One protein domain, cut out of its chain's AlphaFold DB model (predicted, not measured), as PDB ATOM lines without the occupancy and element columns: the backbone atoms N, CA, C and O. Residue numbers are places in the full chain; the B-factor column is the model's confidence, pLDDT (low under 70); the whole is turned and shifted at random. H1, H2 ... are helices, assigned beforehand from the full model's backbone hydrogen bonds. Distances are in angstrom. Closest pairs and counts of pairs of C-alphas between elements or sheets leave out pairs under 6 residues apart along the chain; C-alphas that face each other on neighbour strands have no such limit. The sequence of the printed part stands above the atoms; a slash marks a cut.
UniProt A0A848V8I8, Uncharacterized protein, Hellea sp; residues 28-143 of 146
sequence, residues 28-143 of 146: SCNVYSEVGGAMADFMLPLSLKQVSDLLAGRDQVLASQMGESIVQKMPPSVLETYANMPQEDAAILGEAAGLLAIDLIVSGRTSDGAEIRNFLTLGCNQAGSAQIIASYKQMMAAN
ATOM      1  N   SER A  28      -9.080 -14.256 -28.563       94.62
ATOM      2  CA  SER A  28      -8.932 -12.824 -28.828       94.62
ATOM      3  C   SER A  28      -7.547 -12.486 -29.392       94.62
ATOM      4  O   SER A  28      -7.399 -11.490 -30.097       94.62
ATOM      5  N   CYS A  29      -6.532 -13.332 -29.174       95.50
ATOM      6  CA  CYS A  29      -5.241 -13.189 -29.846       95.50
ATOM      7  C   CYS A  29      -5.313 -13.471 -31.345       95.50
ATOM      8  O   CYS A  29      -4.545 -12.870 -32.093       95.50
ATOM      9  N   ASN A  30      -6.248 -14.315 -31.798       95.00
ATOM     10  CA  ASN A  30      -6.491 -14.501 -33.229       95.00
ATOM     11  C   ASN A  30      -7.161 -13.262 -33.831       95.00
ATOM     12  O   ASN A  30      -6.810 -12.854 -34.928       95.00
ATOM     13  N   VAL A  31      -8.078 -12.618 -33.102       95.38
ATOM     14  CA  VAL A  31      -8.649 -11.323 -33.518       95.38
ATOM     15  C   VAL A  31      -7.539 -10.286 -33.667       95.38
ATOM     16  O   VAL A  31      -7.407  -9.664 -34.718       95.38
ATOM     17  N   TYR A  32      -6.709 -10.143 -32.634       96.25
ATOM     18  CA  TYR A  32      -5.600  -9.196 -32.610       96.25
ATOM     19  C   TYR A  32      -4.629  -9.395 -33.784       96.25
ATOM     20  O   TYR A  32      -4.278  -8.437 -34.476       96.25
ATOM     21  N   SER A  33      -4.212 -10.635 -34.048       96.38
ATOM     22  CA  SER A  33      -3.267 -10.908 -35.126       96.38
ATOM     23  C   SER A  33      -3.882 -10.787 -36.516       96.38
ATOM     24  O   SER A  33      -3.238 -10.210 -37.393       96.38
ATOM     25  N   GLU A  34      -5.113 -11.259 -36.727       96.38
ATOM     26  CA  GLU A  34      -5.790 -11.152 -38.024       96.38
ATOM     27  C   GLU A  34      -6.072  -9.700 -38.409       96.38
ATOM     28  O   GLU A  34      -5.864  -9.343 -39.568       96.38
ATOM     29  N   VAL A  35      -6.462  -8.838 -37.457       95.94
ATOM     30  CA  VAL A  35      -6.617  -7.399 -37.731       95.94
ATOM     31  C   VAL A  35      -5.305  -6.811 -38.240       95.94
ATOM     32  O   VAL A  35      -5.272  -6.232 -39.326       95.94
ATOM     33  N   GLY A  36      -4.213  -6.969 -37.484       96.00
ATOM     34  CA  GLY A  36      -2.933  -6.371 -37.864       96.00
ATOM     35  C   GLY A  36      -2.379  -6.954 -39.164       96.00
ATOM     36  O   GLY A  36      -1.858  -6.221 -40.001       96.00
ATOM     37  N   GLY A  37      -2.566  -8.255 -39.382       96.38
ATOM     38  CA  GLY A  37      -2.227  -8.937 -40.626       96.38
ATOM     39  C   GLY A  37      -2.971  -8.419 -41.846       96.38
ATOM     40  O   GLY A  37      -2.366  -8.118 -42.874       96.38
ATOM     41  N   ALA A  38      -4.294  -8.321 -41.741       95.75
ATOM     42  CA  ALA A  38      -5.126  -7.840 -42.831       95.75
ATOM     43  C   ALA A  38      -4.856  -6.359 -43.129       95.75
ATOM     44  O   ALA A  38      -4.777  -5.978 -44.298       95.75
ATOM     45  N   MET A  39      -4.639  -5.550 -42.089       94.56
ATOM     46  CA  MET A  39      -4.255  -4.153 -42.250       94.56
ATOM     47  C   MET A  39      -2.894  -4.022 -42.938       94.56
ATOM     48  O   MET A  39      -2.737  -3.211 -43.848       94.56
ATOM     49  N   ALA A  40      -1.926  -4.862 -42.577       94.69
ATOM     50  CA  ALA A  40      -0.627  -4.883 -43.231       94.69
ATOM     51  C   ALA A  40      -0.716  -5.246 -44.709       94.69
ATOM     52  O   ALA A  40      -0.176  -4.533 -45.552       94.69
ATOM     53  N   ASP A  41      -1.446  -6.312 -45.036       94.69
ATOM     54  CA  ASP A  41      -1.643  -6.708 -46.425       94.69
ATOM     55  C   ASP A  41      -2.317  -5.598 -47.255       94.69
ATOM     56  O   ASP A  41      -2.101  -5.514 -48.463       94.69
ATOM     57  N   PHE A  42      -3.161  -4.773 -46.627       94.75
ATOM     58  CA  PHE A  42      -3.781  -3.617 -47.269       94.75
ATOM     59  C   PHE A  42      -2.792  -2.461 -47.454       94.75
ATOM     60  O   PHE A  42      -2.778  -1.829 -48.507       94.75
ATOM     61  N   MET A  43      -1.961  -2.183 -46.447       93.06
ATOM     62  CA  MET A  43      -1.063  -1.027 -46.428       93.06
ATOM     63  C   MET A  43       0.215  -1.210 -47.248       93.06
ATOM     64  O   MET A  43       0.679  -0.253 -47.859       93.06
ATOM     65  N   LEU A  44       0.787  -2.414 -47.282       93.25
ATOM     66  CA  LEU A  44       2.037  -2.707 -47.992       93.25
ATOM     67  C   LEU A  44       2.044  -2.340 -49.490       93.25
ATOM     68  O   LEU A  44       3.062  -1.822 -49.951       93.25
ATOM     69  N   PRO A  45       0.971  -2.558 -50.277       93.81
ATOM     70  CA  PRO A  45       0.944  -2.136 -51.679       93.81
ATOM     71  C   PRO A  45       0.715  -0.628 -51.876       93.81
ATOM     72  O   PRO A  45       0.766  -0.153 -53.012       93.81
ATOM     73  N   LEU A  46       0.430   0.134 -50.816       93.75
ATOM     74  CA  LEU A  46       0.180   1.569 -50.918       93.75
ATOM     75  C   LEU A  46       1.484   2.361 -51.020       93.75
ATOM     76  O   LEU A  46       2.513   2.031 -50.433       93.75
ATOM     77  N   SER A  47       1.423   3.490 -51.721       93.62
ATOM     78  CA  SER A  47       2.492   4.486 -51.654       93.62
ATOM     79  C   SER A  47       2.535   5.160 -50.279       93.62
ATOM     80  O   SER A  47       1.511   5.320 -49.613       93.62
ATOM     81  N   LEU A  48       3.704   5.681 -49.893       90.12
ATOM     82  CA  LEU A  48       3.860   6.451 -48.653       90.12
ATOM     83  C   LEU A  48       2.881   7.638 -48.564       90.12
ATOM     84  O   LEU A  48       2.399   7.968 -47.483       90.12
ATOM     85  N   LYS A  49       2.544   8.260 -49.705       93.56
ATOM     86  CA  LYS A  49       1.531   9.322 -49.767       93.56
ATOM     87  C   LYS A  49       0.145   8.797 -49.385       93.56
ATOM     88  O   LYS A  49      -0.519   9.428 -48.573       93.56
ATOM     89  N   GLN A  50      -0.275   7.666 -49.951       94.50
ATOM     90  CA  GLN A  50      -1.571   7.051 -49.644       94.50
ATOM     91  C   GLN A  50      -1.648   6.612 -48.184       94.50
ATOM     92  O   GLN A  50      -2.645   6.889 -47.528       94.50
ATOM     93  N   VAL A  51      -0.576   6.020 -47.646       91.56
ATOM     94  CA  VAL A  51      -0.484   5.701 -46.215       91.56
ATOM     95  C   VAL A  51      -0.618   6.968 -45.366       91.56
ATOM     96  O   VAL A  51      -1.404   6.999 -44.429       91.56
ATOM     97  N   SER A  52       0.089   8.048 -45.708       91.75
ATOM     98  CA  SER A  52      -0.028   9.316 -44.978       91.75
ATOM     99  C   SER A  52      -1.434   9.919 -45.056       91.75
ATOM    100  O   SER A  52      -1.920  10.443 -44.058       91.75
ATOM    101  N   ASP A  53      -2.088   9.864 -46.218       93.81
ATOM    102  CA  ASP A  53      -3.443  10.387 -46.393       93.81
ATOM    103  C   ASP A  53      -4.485   9.553 -45.644       93.81
ATOM    104  O   ASP A  53      -5.401  10.126 -45.054       93.81
ATOM    105  N   LEU A  54      -4.305   8.232 -45.610       92.56
ATOM    106  CA  LEU A  54      -5.100   7.304 -44.812       92.56
ATOM    107  C   LEU A  54      -4.986   7.628 -43.318       92.56
ATOM    108  O   LEU A  54      -5.996   7.879 -42.666       92.56
ATOM    109  N   LEU A  55      -3.757   7.697 -42.791       89.75
ATOM    110  CA  LEU A  55      -3.495   7.974 -41.373       89.75
ATOM    111  C   LEU A  55      -3.943   9.379 -40.948       89.75
ATOM    112  O   LEU A  55      -4.342   9.585 -39.808       89.75
ATOM    113  N   ALA A  56      -3.900  10.349 -41.863       91.94
ATOM    114  CA  ALA A  56      -4.382  11.705 -41.616       91.94
ATOM    115  C   ALA A  56      -5.905  11.861 -41.807       91.94
ATOM    116  O   ALA A  56      -6.409  12.981 -41.716       91.94
ATOM    117  N   GLY A  57      -6.634  10.788 -42.146       91.62
ATOM    118  CA  GLY A  57      -8.075  10.833 -42.419       91.62
ATOM    119  C   GLY A  57      -8.457  11.667 -43.651       91.62
ATOM    120  O   GLY A  57      -9.615  12.067 -43.799       91.62
ATOM    121  N   ARG A  58      -7.492  11.952 -44.536       95.56
ATOM    122  CA  ARG A  58      -7.682  12.753 -45.757       95.56
ATOM    123  C   ARG A  58      -8.284  11.945 -46.903       95.56
ATOM    124  O   ARG A  58      -8.858  12.541 -47.810       95.56
ATOM    125  N   ASP A  59      -8.173  10.620 -46.854       94.31
ATOM    126  CA  ASP A  59      -8.745   9.708 -47.845       94.31
ATOM    127  C   ASP A  59      -9.763   8.756 -47.198       94.31
ATOM    128  O   ASP A  59      -9.450   7.648 -46.761       94.31
ATOM    129  N   GLN A  60     -11.012   9.221 -47.121       94.06
ATOM    130  CA  GLN A  60     -12.131   8.472 -46.538       94.06
ATOM    131  C   GLN A  60     -12.502   7.231 -47.362       94.06
ATOM    132  O   GLN A  60     -13.002   6.250 -46.815       94.06
ATOM    133  N   VAL A  61     -12.240   7.255 -48.675       96.25
ATOM    134  CA  VAL A  61     -12.485   6.101 -49.551       96.25
ATOM    135  C   VAL A  61     -11.497   4.997 -49.207       96.25
ATOM    136  O   VAL A  61     -11.902   3.857 -48.988       96.25
ATOM    137  N   LEU A  62     -10.216   5.344 -49.086       93.56
ATOM    138  CA  LEU A  62      -9.170   4.401 -48.711       93.56
ATOM    139  C   LEU A  62      -9.372   3.856 -47.286       93.56
ATOM    140  O   LEU A  62      -9.153   2.670 -47.052       93.56
ATOM    141  N   ALA A  63      -9.866   4.681 -46.356       93.31
ATOM    142  CA  ALA A  63     -10.238   4.239 -45.010       93.31
ATOM    143  C   ALA A  63     -11.390   3.219 -45.016       93.31
ATOM    144  O   ALA A  63     -11.300   2.188 -44.346       93.31
ATOM    145  N   SER A  64     -12.439   3.457 -45.814       95.19
ATOM    146  CA  SER A  64     -13.541   2.495 -45.986       95.19
ATOM    147  C   SER A  64     -13.045   1.180 -46.587       95.19
ATOM    148  O   SER A  64     -13.349   0.106 -46.072       95.19
ATOM    149  N   GLN A  65     -12.214   1.260 -47.631       95.44
ATOM    150  CA  GLN A  65     -11.625   0.087 -48.282       95.44
ATOM    151  C   GLN A  65     -10.749  -0.727 -47.329       95.44
ATOM    152  O   GLN A  65     -10.761  -1.956 -47.392       95.44
ATOM    153  N   MET A  66     -10.018  -0.068 -46.428       94.19
ATOM    154  CA  MET A  66      -9.242  -0.749 -45.397       94.19
ATOM    155  C   MET A  66     -10.154  -1.543 -44.457       94.19
ATOM    156  O   MET A  66      -9.917  -2.729 -44.239       94.19
ATOM    157  N   GLY A  67     -11.216  -0.915 -43.939       92.25
ATOM    158  CA  GLY A  67     -12.181  -1.579 -43.059       92.25
ATOM    159  C   GLY A  67     -12.845  -2.786 -43.725       92.25
ATOM    160  O   GLY A  67     -12.891  -3.872 -43.147       92.25
ATOM    161  N   GLU A  68     -13.284  -2.629 -44.975       94.56
ATOM    162  CA  GLU A  68     -13.841  -3.723 -45.778       94.56
ATOM    163  C   GLU A  68     -12.821  -4.845 -46.006       94.56
ATOM    164  O   GLU A  68     -13.152  -6.021 -45.845       94.56
ATOM    165  N   SER A  69     -11.573  -4.498 -46.337       93.12
ATOM    166  CA  SER A  69     -10.505  -5.470 -46.573       93.12
ATOM    167  C   SER A  69     -10.186  -6.288 -45.323       93.12
ATOM    168  O   SER A  69     -10.004  -7.502 -45.423       93.12
ATOM    169  N   ILE A  70     -10.172  -5.649 -44.149       94.00
ATOM    170  CA  ILE A  70      -9.963  -6.327 -42.866       94.00
ATOM    171  C   ILE A  70     -11.062  -7.366 -42.635       94.00
ATOM    172  O   ILE A  70     -10.757  -8.541 -42.436       94.00
ATOM    173  N   VAL A  71     -12.335  -6.970 -42.735       93.81
ATOM    174  CA  VAL A  71     -13.470  -7.880 -42.500       93.81
ATOM    175  C   VAL A  71     -13.490  -9.033 -43.507       93.81
ATOM    176  O   VAL A  71     -13.716 -10.177 -43.120       93.81
ATOM    177  N   GLN A  72     -13.215  -8.766 -44.787       94.19
ATOM    178  CA  GLN A  72     -13.198  -9.795 -45.837       94.19
ATOM    179  C   GLN A  72     -12.097 -10.843 -45.651       94.19
ATOM    180  O   GLN A  72     -12.235 -11.968 -46.133       94.19
ATOM    181  N   LYS A  73     -10.996 -10.480 -44.989       92.81
ATOM    182  CA  LYS A  73      -9.858 -11.375 -44.754       92.81
ATOM    183  C   LYS A  73      -9.970 -12.182 -43.470       92.81
ATOM    184  O   LYS A  73      -9.246 -13.163 -43.322       92.81
ATOM    185  N   MET A  74     -10.864 -11.800 -42.563       93.25
ATOM    186  CA  MET A  74     -11.028 -12.509 -41.303       93.25
ATOM    187  C   MET A  74     -11.667 -13.891 -41.507       93.25
ATOM    188  O   MET A  74     -12.709 -14.010 -42.160       93.25
ATOM    189  N   PRO A  75     -11.107 -14.946 -40.891       94.75
ATOM    190  CA  PRO A  75     -11.761 -16.244 -40.824       94.75
ATOM    191  C   PRO A  75     -13.112 -16.149 -40.093       94.75
ATOM    192  O   PRO A  75     -13.225 -15.393 -39.124       94.75
ATOM    193  N   PRO A  76     -14.114 -16.979 -40.444       95.75
ATOM    194  CA  PRO A  76     -15.400 -16.999 -39.742       95.75
ATOM    195  C   PRO A  76     -15.289 -17.184 -38.222       95.75
ATOM    196  O   PRO A  76     -16.014 -16.538 -37.474       95.75
ATOM    197  N   SER A  77     -14.346 -18.005 -37.750       95.12
ATOM    198  CA  SER A  77     -14.099 -18.217 -36.315       95.12
ATOM    199  C   SER A  77     -13.586 -16.964 -35.597       95.12
ATOM    200  O   SER A  77     -13.860 -16.752 -34.415       95.12
ATOM    201  N   VAL A  78     -12.849 -16.110 -36.305       94.62
ATOM    202  CA  VAL A  78     -12.337 -14.845 -35.774       94.62
ATOM    203  C   VAL A  78     -13.440 -13.797 -35.755       94.62
ATOM    204  O   VAL A  78     -13.569 -13.089 -34.762       94.62
ATOM    205  N   LEU A  79     -14.292 -13.761 -36.784       94.44
ATOM    206  CA  LEU A  79     -15.495 -12.923 -36.792       94.44
ATOM    207  C   LEU A  79     -16.458 -13.293 -35.659       94.44
ATOM    208  O   LEU A  79     -16.992 -12.408 -34.999       94.44
ATOM    209  N   GLU A  80     -16.649 -14.587 -35.396       95.44
ATOM    210  CA  GLU A  80     -17.451 -15.061 -34.266       95.44
ATOM    211  C   GLU A  80     -16.841 -14.634 -32.926       95.44
ATOM    212  O   GLU A  80     -17.551 -14.150 -32.046       95.44
ATOM    213  N   THR A  81     -15.520 -14.758 -32.776       94.88
ATOM    214  CA  THR A  81     -14.825 -14.289 -31.569       94.88
ATOM    215  C   THR A  81     -15.010 -12.781 -31.393       94.88
ATOM    216  O   THR A  81     -15.428 -12.341 -30.327       94.88
ATOM    217  N   TYR A  82     -14.781 -12.002 -32.452       93.75
ATOM    218  CA  TYR A  82     -14.951 -10.548 -32.463       93.75
ATOM    219  C   TYR A  82     -16.383 -10.130 -32.098       93.75
ATOM    220  O   TYR A  82     -16.574  -9.234 -31.281       93.75
ATOM    221  N   ALA A  83     -17.397 -10.807 -32.645       94.62
ATOM    222  CA  ALA A  83     -18.804 -10.510 -32.378       94.62
ATOM    223  C   ALA A  83     -19.229 -10.793 -30.926       94.62
ATOM    224  O   ALA A  83     -20.168 -10.173 -30.432       94.62
ATOM    225  N   ASN A  84     -18.549 -11.722 -30.249       95.44
ATOM    226  CA  ASN A  84     -18.826 -12.085 -28.858       95.44
ATOM    227  C   ASN A  84     -18.000 -11.280 -27.840       95.44
ATOM    228  O   ASN A  84     -18.206 -11.423 -26.632       95.44
ATOM    229  N   MET A  85     -17.067 -10.444 -28.297       94.75
ATOM    230  CA  MET A  85     -16.284  -9.577 -27.423       94.75
ATOM    231  C   MET A  85     -17.074  -8.330 -26.996       94.75
ATOM    232  O   MET A  85     -17.896  -7.817 -27.760       94.75
ATOM    233  N   PRO A  86     -16.788  -7.762 -25.808       96.06
ATOM    234  CA  PRO A  86     -17.220  -6.408 -25.483       96.06
ATOM    235  C   PRO A  86     -16.735  -5.426 -26.553       96.06
ATOM    236  O   PRO A  86     -15.558  -5.426 -26.914       96.06
ATOM    237  N   GLN A  87     -17.634  -4.570 -27.043       94.12
ATOM    238  CA  GLN A  87     -17.346  -3.654 -28.153       94.12
ATOM    239  C   GLN A  87     -16.108  -2.779 -27.897       94.12
ATOM    240  O   GLN A  87     -15.306  -2.565 -28.802       94.12
ATOM    241  N   GLU A  88     -15.942  -2.295 -26.664       94.44
ATOM    242  CA  GLU A  88     -14.784  -1.493 -26.256       94.44
ATOM    243  C   GLU A  88     -13.471  -2.277 -26.388       94.44
ATOM    244  O   GLU A  88     -12.502  -1.782 -26.957       94.44
ATOM    245  N   ASP A  89     -13.446  -3.524 -25.920       94.69
ATOM    246  CA  ASP A  89     -12.252  -4.368 -25.962       94.69
ATOM    247  C   ASP A  89     -11.912  -4.780 -27.405       94.69
ATOM    248  O   ASP A  89     -10.740  -4.846 -27.776       94.69
ATOM    249  N   ALA A  90     -12.932  -4.997 -28.241       93.69
ATOM    250  CA  ALA A  90     -12.771  -5.278 -29.666       93.69
ATOM    251  C   ALA A  90     -12.179  -4.082 -30.426       93.69
ATOM    252  O   ALA A  90     -11.276  -4.259 -31.249       93.69
ATOM    253  N   ALA A  91     -12.646  -2.867 -30.123       92.88
ATOM    254  CA  ALA A  91     -12.087  -1.637 -30.676       92.88
ATOM    255  C   ALA A  91     -10.624  -1.447 -30.245       92.88
ATOM    256  O   ALA A  91      -9.765  -1.213 -31.091       92.88
ATOM    257  N   ILE A  92     -10.329  -1.644 -28.957       95.19
ATOM    258  CA  ILE A  92      -8.973  -1.520 -28.408       95.19
ATOM    259  C   ILE A  92      -8.012  -2.529 -29.034       95.19
ATOM    260  O   ILE A  92      -6.914  -2.149 -29.433       95.19
ATOM    261  N   LEU A  93      -8.395  -3.806 -29.139       94.50
ATOM    262  CA  LEU A  93      -7.537  -4.798 -29.791       94.50
ATOM    263  C   LEU A  93      -7.305  -4.452 -31.260       94.50
ATOM    264  O   LEU A  93      -6.178  -4.584 -31.732       94.50
ATOM    265  N   GLY A  94      -8.342  -3.994 -31.966       94.00
ATOM    266  CA  GLY A  94      -8.210  -3.582 -33.358       94.00
ATOM    267  C   GLY A  94      -7.239  -2.413 -33.532       94.00
ATOM    268  O   GLY A  94      -6.348  -2.466 -34.377       94.00
ATOM    269  N   GLU A  95      -7.361  -1.387 -32.692       93.75
ATOM    270  CA  GLU A  95      -6.496  -0.213 -32.738       93.75
ATOM    271  C   GLU A  95      -5.055  -0.531 -32.326       93.75
ATOM    272  O   GLU A  95      -4.114  -0.165 -33.030       93.75
ATOM    273  N   ALA A  96      -4.864  -1.279 -31.236       95.00
ATOM    274  CA  ALA A  96      -3.543  -1.706 -30.788       95.00
ATOM    275  C   ALA A  96      -2.831  -2.566 -31.847       95.00
ATOM    276  O   ALA A  96      -1.641  -2.364 -32.109       95.00
ATOM    277  N   ALA A  97      -3.556  -3.487 -32.494       95.81
ATOM    278  CA  ALA A  97      -3.027  -4.292 -33.593       95.81
ATOM    279  C   ALA A  97      -2.633  -3.413 -34.782       95.81
ATOM    280  O   ALA A  97      -1.567  -3.606 -35.368       95.81
ATOM    281  N   GLY A  98      -3.480  -2.433 -35.109       93.12
ATOM    282  CA  GLY A  98      -3.233  -1.478 -36.175       93.12
ATOM    283  C   GLY A  98      -1.961  -0.666 -35.936       93.12
ATOM    284  O   GLY A  98      -1.032  -0.702 -36.741       93.12
ATOM    285  N   LEU A  99      -1.859   0.011 -34.794       92.50
ATOM    286  CA  LEU A  99      -0.689   0.826 -34.454       92.50
ATOM    287  C   LEU A  99       0.615   0.028 -34.527       92.50
ATOM    288  O   LEU A  99       1.602   0.506 -35.091       92.50
ATOM    289  N   LEU A 100       0.615  -1.202 -34.014       93.81
ATOM    290  CA  LEU A 100       1.802  -2.048 -34.045       93.81
ATOM    291  C   LEU A 100       2.139  -2.529 -35.463       93.81
ATOM    292  O   LEU A 100       3.308  -2.560 -35.837       93.81
ATOM    293  N   ALA A 101       1.143  -2.863 -36.283       93.75
ATOM    294  CA  ALA A 101       1.370  -3.196 -37.687       93.75
ATOM    295  C   ALA A 101       1.926  -1.995 -38.480       93.75
ATOM    296  O   ALA A 101       2.871  -2.170 -39.247       93.75
ATOM    297  N   ILE A 102       1.419  -0.777 -38.250       91.62
ATOM    298  CA  ILE A 102       1.974   0.455 -38.840       91.62
ATOM    299  C   ILE A 102       3.437   0.642 -38.433       91.62
ATOM    300  O   ILE A 102       4.272   0.879 -39.305       91.62
ATOM    301  N   ASP A 103       3.760   0.508 -37.144       92.31
ATOM    302  CA  ASP A 103       5.138   0.617 -36.649       92.31
ATOM    303  C   ASP A 103       6.068  -0.382 -37.350       92.31
ATOM    304  O   ASP A 103       7.130  -0.008 -37.853       92.31
ATOM    305  N   LEU A 104       5.651  -1.646 -37.466       92.00
ATOM    306  CA  LEU A 104       6.443  -2.691 -38.117       92.00
ATOM    307  C   LEU A 104       6.669  -2.416 -39.611       92.00
ATOM    308  O   LEU A 104       7.780  -2.625 -40.104       92.00
ATOM    309  N   ILE A 105       5.654  -1.913 -40.319       90.00
ATOM    310  CA  ILE A 105       5.749  -1.554 -41.743       90.00
ATOM    311  C   ILE A 105       6.673  -0.351 -41.931       90.00
ATOM    312  O   ILE A 105       7.604  -0.399 -42.733       90.00
ATOM    313  N   VAL A 106       6.448   0.729 -41.178       88.44
ATOM    314  CA  VAL A 106       7.209   1.982 -41.313       88.44
ATOM    315  C   VAL A 106       8.671   1.798 -40.902       88.44
ATOM    316  O   VAL A 106       9.558   2.392 -41.512       88.44
ATOM    317  N   SER A 107       8.944   0.945 -39.912       89.81
ATOM    318  CA  SER A 107      10.310   0.600 -39.498       89.81
ATOM    319  C   SER A 107      11.019  -0.380 -40.442       89.81
ATOM    320  O   SER A 107      12.200  -0.667 -40.238       89.81
ATOM    321  N   GLY A 108      10.332  -0.903 -41.467       87.25
ATOM    322  CA  GLY A 108      10.885  -1.883 -42.404       87.25
ATOM    323  C   GLY A 108      11.220  -3.228 -41.753       87.25
ATOM    324  O   GLY A 108      12.068  -3.962 -42.255       87.25
ATOM    325  N   ARG A 109      10.590  -3.547 -40.615       87.31
ATOM    326  CA  ARG A 109      10.824  -4.788 -39.856       87.31
ATOM    327  C   ARG A 109      10.072  -5.992 -40.417       87.31
ATOM    328  O   ARG A 109      10.258  -7.097 -39.914       87.31
ATOM    329  N   THR A 110       9.220  -5.775 -41.410       87.12
ATOM    330  CA  THR A 110       8.407  -6.807 -42.048       87.12
ATOM    331  C   THR A 110       8.095  -6.445 -43.493       87.12
ATOM    332  O   THR A 110       8.045  -5.264 -43.844       87.12
ATOM    333  N   SER A 111       7.900  -7.468 -44.326       84.38
ATOM    334  CA  SER A 111       7.590  -7.322 -45.752       84.38
ATOM    335  C   SER A 111       6.224  -7.861 -46.173       84.38
ATOM    336  O   SER A 111       5.831  -7.651 -47.321       84.38
ATOM    337  N   ASP A 112       5.493  -8.535 -45.283       91.94
ATOM    338  CA  ASP A 112       4.177  -9.101 -45.588       91.94
ATOM    339  C   ASP A 112       3.268  -9.192 -44.350       91.94
ATOM    340  O   ASP A 112       3.714  -9.136 -43.201       91.94
ATOM    341  N   GLY A 113       1.957  -9.322 -44.564       93.00
ATOM    342  CA  GLY A 113       1.018  -9.444 -43.453       93.00
ATOM    343  C   GLY A 113       1.085 -10.787 -42.723       93.00
ATOM    344  O   GLY A 113       0.569 -10.884 -41.612       93.00
ATOM    345  N   ALA A 114       1.717 -11.830 -43.278       95.06
ATOM    346  CA  ALA A 114       1.868 -13.112 -42.590       95.06
ATOM    347  C   ALA A 114       2.921 -13.033 -41.474       95.06
ATOM    348  O   ALA A 114       2.688 -13.546 -40.376       95.06
ATOM    349  N   GLU A 115       4.029 -12.337 -41.714       94.50
ATOM    350  CA  GLU A 115       5.026 -11.999 -40.701       94.50
ATOM    351  C   GLU A 115       4.408 -11.172 -39.569       94.50
ATOM    352  O   GLU A 115       4.610 -11.501 -38.396       94.50
ATOM    353  N   ILE A 116       3.590 -10.165 -39.902       95.62
ATOM    354  CA  ILE A 116       2.858  -9.380 -38.898       95.62
ATOM    355  C   ILE A 116       1.884 -10.260 -38.111       95.62
ATOM    356  O   ILE A 116       1.925 -10.230 -36.880       95.62
ATOM    357  N   ARG A 117       1.059 -11.093 -38.768       95.88
ATOM    358  CA  ARG A 117       0.162 -12.037 -38.068       95.88
ATOM    359  C   ARG A 117       0.934 -12.885 -37.071       95.88
ATOM    360  O   ARG A 117       0.519 -13.006 -35.920       95.88
ATOM    361  N   ASN A 118       2.057 -13.460 -37.488       94.81
ATOM    362  CA  ASN A 118       2.860 -14.314 -36.624       94.81
ATOM    363  C   ASN A 118       3.453 -13.530 -35.443       94.81
ATOM    364  O   ASN A 118       3.346 -13.966 -34.299       94.81
ATOM    365  N   PHE A 119       4.011 -12.344 -35.698       94.62
ATOM    366  CA  PHE A 119       4.568 -11.482 -34.656       94.62
ATOM    367  C   PHE A 119       3.514 -11.101 -33.607       94.62
ATOM    368  O   PHE A 119       3.740 -11.263 -32.406       94.62
ATOM    369  N   LEU A 120       2.338 -10.659 -34.057       95.69
ATOM    370  CA  LEU A 120       1.225 -10.290 -33.183       95.69
ATOM    371  C   LEU A 120       0.655 -11.495 -32.432       95.69
ATOM    372  O   LEU A 120       0.364 -11.384 -31.243       95.69
ATOM    373  N   THR A 121       0.550 -12.654 -33.087       95.25
ATOM    374  CA  THR A 121       0.088 -13.901 -32.457       95.25
ATOM    375  C   THR A 121       1.028 -14.320 -31.331       95.25
ATOM    376  O   THR A 121       0.577 -14.610 -30.226       95.25
ATOM    377  N   LEU A 122       2.340 -14.328 -31.583       93.94
ATOM    378  CA  LEU A 122       3.343 -14.697 -30.584       93.94
ATOM    379  C   LEU A 122       3.354 -13.716 -29.410       93.94
ATOM    380  O   LEU A 122       3.321 -14.145 -28.257       93.94
ATOM    381  N   GLY A 123       3.348 -12.410 -29.698       93.81
ATOM    382  CA  GLY A 123       3.304 -11.373 -28.669       93.81
ATOM    383  C   GLY A 123       2.044 -11.464 -27.810       93.81
ATOM    384  O   GLY A 123       2.128 -11.434 -26.582       93.81
ATOM    385  N   CYS A 124       0.883 -11.656 -28.438       95.56
ATOM    386  CA  CYS A 124      -0.378 -11.782 -27.716       95.56
ATOM    387  C   CYS A 124      -0.457 -13.070 -26.900       95.56
ATOM    388  O   CYS A 124      -0.841 -13.012 -25.741       95.56
ATOM    389  N   ASN A 125      -0.024 -14.215 -27.428       93.81
ATOM    390  CA  ASN A 125      -0.019 -15.462 -26.658       93.81
ATOM    391  C   ASN A 125       0.961 -15.424 -25.474       93.81
ATOM    392  O   ASN A 125       0.770 -16.151 -24.501       93.81
ATOM    393  N   GLN A 126       2.003 -14.590 -25.538       92.56
ATOM    394  CA  GLN A 126       2.928 -14.385 -24.426       92.56
ATOM    395  C   GLN A 126       2.362 -13.438 -23.358       92.56
ATOM    396  O   GLN A 126       2.542 -13.693 -22.169       92.56
ATOM    397  N   ALA A 127       1.707 -12.349 -23.765       93.12
ATOM    398  CA  ALA A 127       1.188 -11.334 -22.846       93.12
ATOM    399  C   ALA A 127      -0.231 -11.635 -22.321       93.12
ATOM    400  O   ALA A 127      -0.558 -11.287 -21.189       93.12
ATOM    401  N   GLY A 128      -1.064 -12.272 -23.142       93.69
ATOM    402  CA  GLY A 128      -2.517 -12.379 -23.001       93.69
ATOM    403  C   GLY A 128      -3.248 -11.148 -23.550       93.69
ATOM    404  O   GLY A 128      -2.816 -10.011 -23.338       93.69
ATOM    405  N   SER A 129      -4.392 -11.344 -24.218       94.56
ATOM    406  CA  SER A 129      -5.162 -10.222 -24.785       94.56
ATOM    407  C   SER A 129      -5.665  -9.257 -23.706       94.56
ATOM    408  O   SER A 129      -5.624  -8.042 -23.892       94.56
ATOM    409  N   ALA A 130      -6.038  -9.777 -22.533       94.38
ATOM    410  CA  ALA A 130      -6.456  -8.973 -21.387       94.38
ATOM    411  C   ALA A 130      -5.366  -7.987 -20.936       94.38
ATOM    412  O   ALA A 130      -5.667  -6.846 -20.588       94.38
ATOM    413  N   GLN A 131      -4.094  -8.400 -20.979       94.50
ATOM    414  CA  GLN A 131      -2.978  -7.522 -20.643       94.50
ATOM    415  C   GLN A 131      -2.764  -6.455 -21.719       94.50
ATOM    416  O   GLN A 131      -2.494  -5.308 -21.372       94.50
ATOM    417  N   ILE A 132      -2.910  -6.797 -23.003       94.56
ATOM    418  CA  ILE A 132      -2.843  -5.819 -24.102       94.56
ATOM    419  C   ILE A 132      -3.914  -4.744 -23.908       94.56
ATOM    420  O   ILE A 132      -3.594  -3.555 -23.909       94.56
ATOM    421  N   ILE A 133      -5.160  -5.159 -23.664       94.81
ATOM    422  CA  ILE A 133      -6.287  -4.253 -23.421       94.81
ATOM    423  C   ILE A 133      -6.005  -3.362 -22.206       94.81
ATOM    424  O   ILE A 133      -6.137  -2.142 -22.290       94.81
ATOM    425  N   ALA A 134      -5.578  -3.946 -21.082       95.06
ATOM    426  CA  ALA A 134      -5.284  -3.194 -19.866       95.06
ATOM    427  C   ALA A 134      -4.161  -2.165 -20.072       95.06
ATOM    428  O   ALA A 134      -4.310  -1.009 -19.674       95.06
ATOM    429  N   SER A 135      -3.065  -2.558 -20.725       92.94
ATOM    430  CA  SER A 135      -1.947  -1.665 -21.044       92.94
ATOM    431  C   SER A 135      -2.382  -0.519 -21.959       92.94
ATOM    432  O   SER A 135      -2.007   0.629 -21.728       92.94
ATOM    433  N   TYR A 136      -3.210  -0.808 -22.966       92.00
ATOM    434  CA  TYR A 136      -3.727   0.210 -23.875       92.00
ATOM    435  C   TYR A 136      -4.643   1.206 -23.142       92.00
ATOM    436  O   TYR A 136      -4.455   2.416 -23.253       92.00
ATOM    437  N   LYS A 137      -5.563   0.723 -22.290       92.44
ATOM    438  CA  LYS A 137      -6.412   1.589 -21.446       92.44
ATOM    439  C   LYS A 137      -5.579   2.498 -20.535       92.44
ATOM    440  O   LYS A 137      -5.886   3.680 -20.400       92.44
ATOM    441  N   GLN A 138      -4.508   1.972 -19.938       92.25
ATOM    442  CA  GLN A 138      -3.590   2.761 -19.109       92.25
ATOM    443  C   GLN A 138      -2.858   3.840 -19.916       92.25
ATOM    444  O   GLN A 138      -2.738   4.973 -19.450       92.25
ATOM    445  N   MET A 139      -2.400   3.512 -21.125       89.56
ATOM    446  CA  MET A 139      -1.742   4.464 -22.023       89.56
ATOM    447  C   MET A 139      -2.676   5.618 -22.412       89.56
ATOM    448  O   MET A 139      -2.267   6.778 -22.343       89.56
ATOM    449  N   MET A 140      -3.929   5.316 -22.760       85.88
ATOM    450  CA  MET A 140      -4.931   6.329 -23.114       85.88
ATOM    451  C   MET A 140      -5.306   7.208 -21.918       85.88
ATOM    452  O   MET A 140      -5.403   8.426 -22.044       85.88
ATOM    453  N   ALA A 141      -5.441   6.618 -20.727       88.12
ATOM    454  CA  ALA A 141      -5.691   7.376 -19.503       88.12
ATOM    455  C   ALA A 141      -4.532   8.325 -19.141       88.12
ATOM    456  O   ALA A 141      -4.762   9.376 -18.545       88.12
ATOM    457  N   ALA A 142      -3.295   7.970 -19.503       85.25
ATOM    458  CA  ALA A 142      -2.119   8.807 -19.289       85.25
ATOM    459  C   ALA A 142      -1.983   9.952 -20.312       85.25
ATOM    460  O   ALA A 142      -1.310  10.936 -20.013       85.25
ATOM    461  N   ASN A 143      -2.631   9.856 -21.481       76.12
ATOM    462  CA  ASN A 143      -2.596  10.866 -22.546       76.12
ATOM    463  C   ASN A 143      -4.009  11.229 -23.054       76.12
ATOM    464  O   ASN A 143      -4.330  10.969 -24.214       76.12
TER     465      ASN A 143
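Overview. This is residues 28 to 143 of the 146 residues of an uncharacterized protein of Hellea sp (UniProt A0A848V8I8). The longest helix, H5, crosses H1 in the core of a body of helices, and H3, H4 and H6 pack round H1. H2 sits beyond the last residues of H1, while H7 crosses H5 near the first residues of H1, and residues 138 to 143 stick out. The 116 printed residues have seven named helices, H1 to H7 along the chain, and no named strand; the class is all helix, with mostly crossed packing. The whole is compact, with a radius of gyration of the C-alphas of 13.7 A and spans of 35 by 35 by 26 A.

Arrangement. Start at H5, residues 87 to 106, which touches H1, residues 28 to 43, at a steep tilt of 44 degrees; look at C-alphas 97 and 36, the closest, 4.8 A apart. H1 is the hub and touches five helices. H6, residues 113 to 127, touches it at a shallow tilt of 27 degrees, opposite ways, C-alphas 37 and 113 closest at 4.3 A. H3, residues 60 to 73, touches H1 at C-alphas 38 and 70, 5.1 A apart. H4, residues 76 to 84, touches residues 28 to 34 of H1 alone, C-alphas 31 and 78 closest at 5.6 A. H7, residues 129 to 142, touches H5 about perpendicular at 84 degrees, C-alphas 92 and 133 closest at 6.3 A. H2, residues 48 to 55, and H3 touch only at the corner, and only just, with 3 pairs of C-alphas within 8 A. In all seven helices every O i to N i+4 pair is within hydrogen-bond range.

Along the chain. Find C-alpha 28 at (-8.932, -12.824, -28.828); from there H1 runs 22.6 A. H5 runs 28.4 A from C-alpha 87 at (-17.346, -3.654, -28.153). H7 ends at C-alpha 142, (-2.119, 8.807, -19.289).

Size, cuts and confidence. The C-alphas farthest apart, those of Lys 49 and Asn 84, are 36.2 A apart. The printed part has no cut, no link is long, and no printed residue is under 70 in pLDDT.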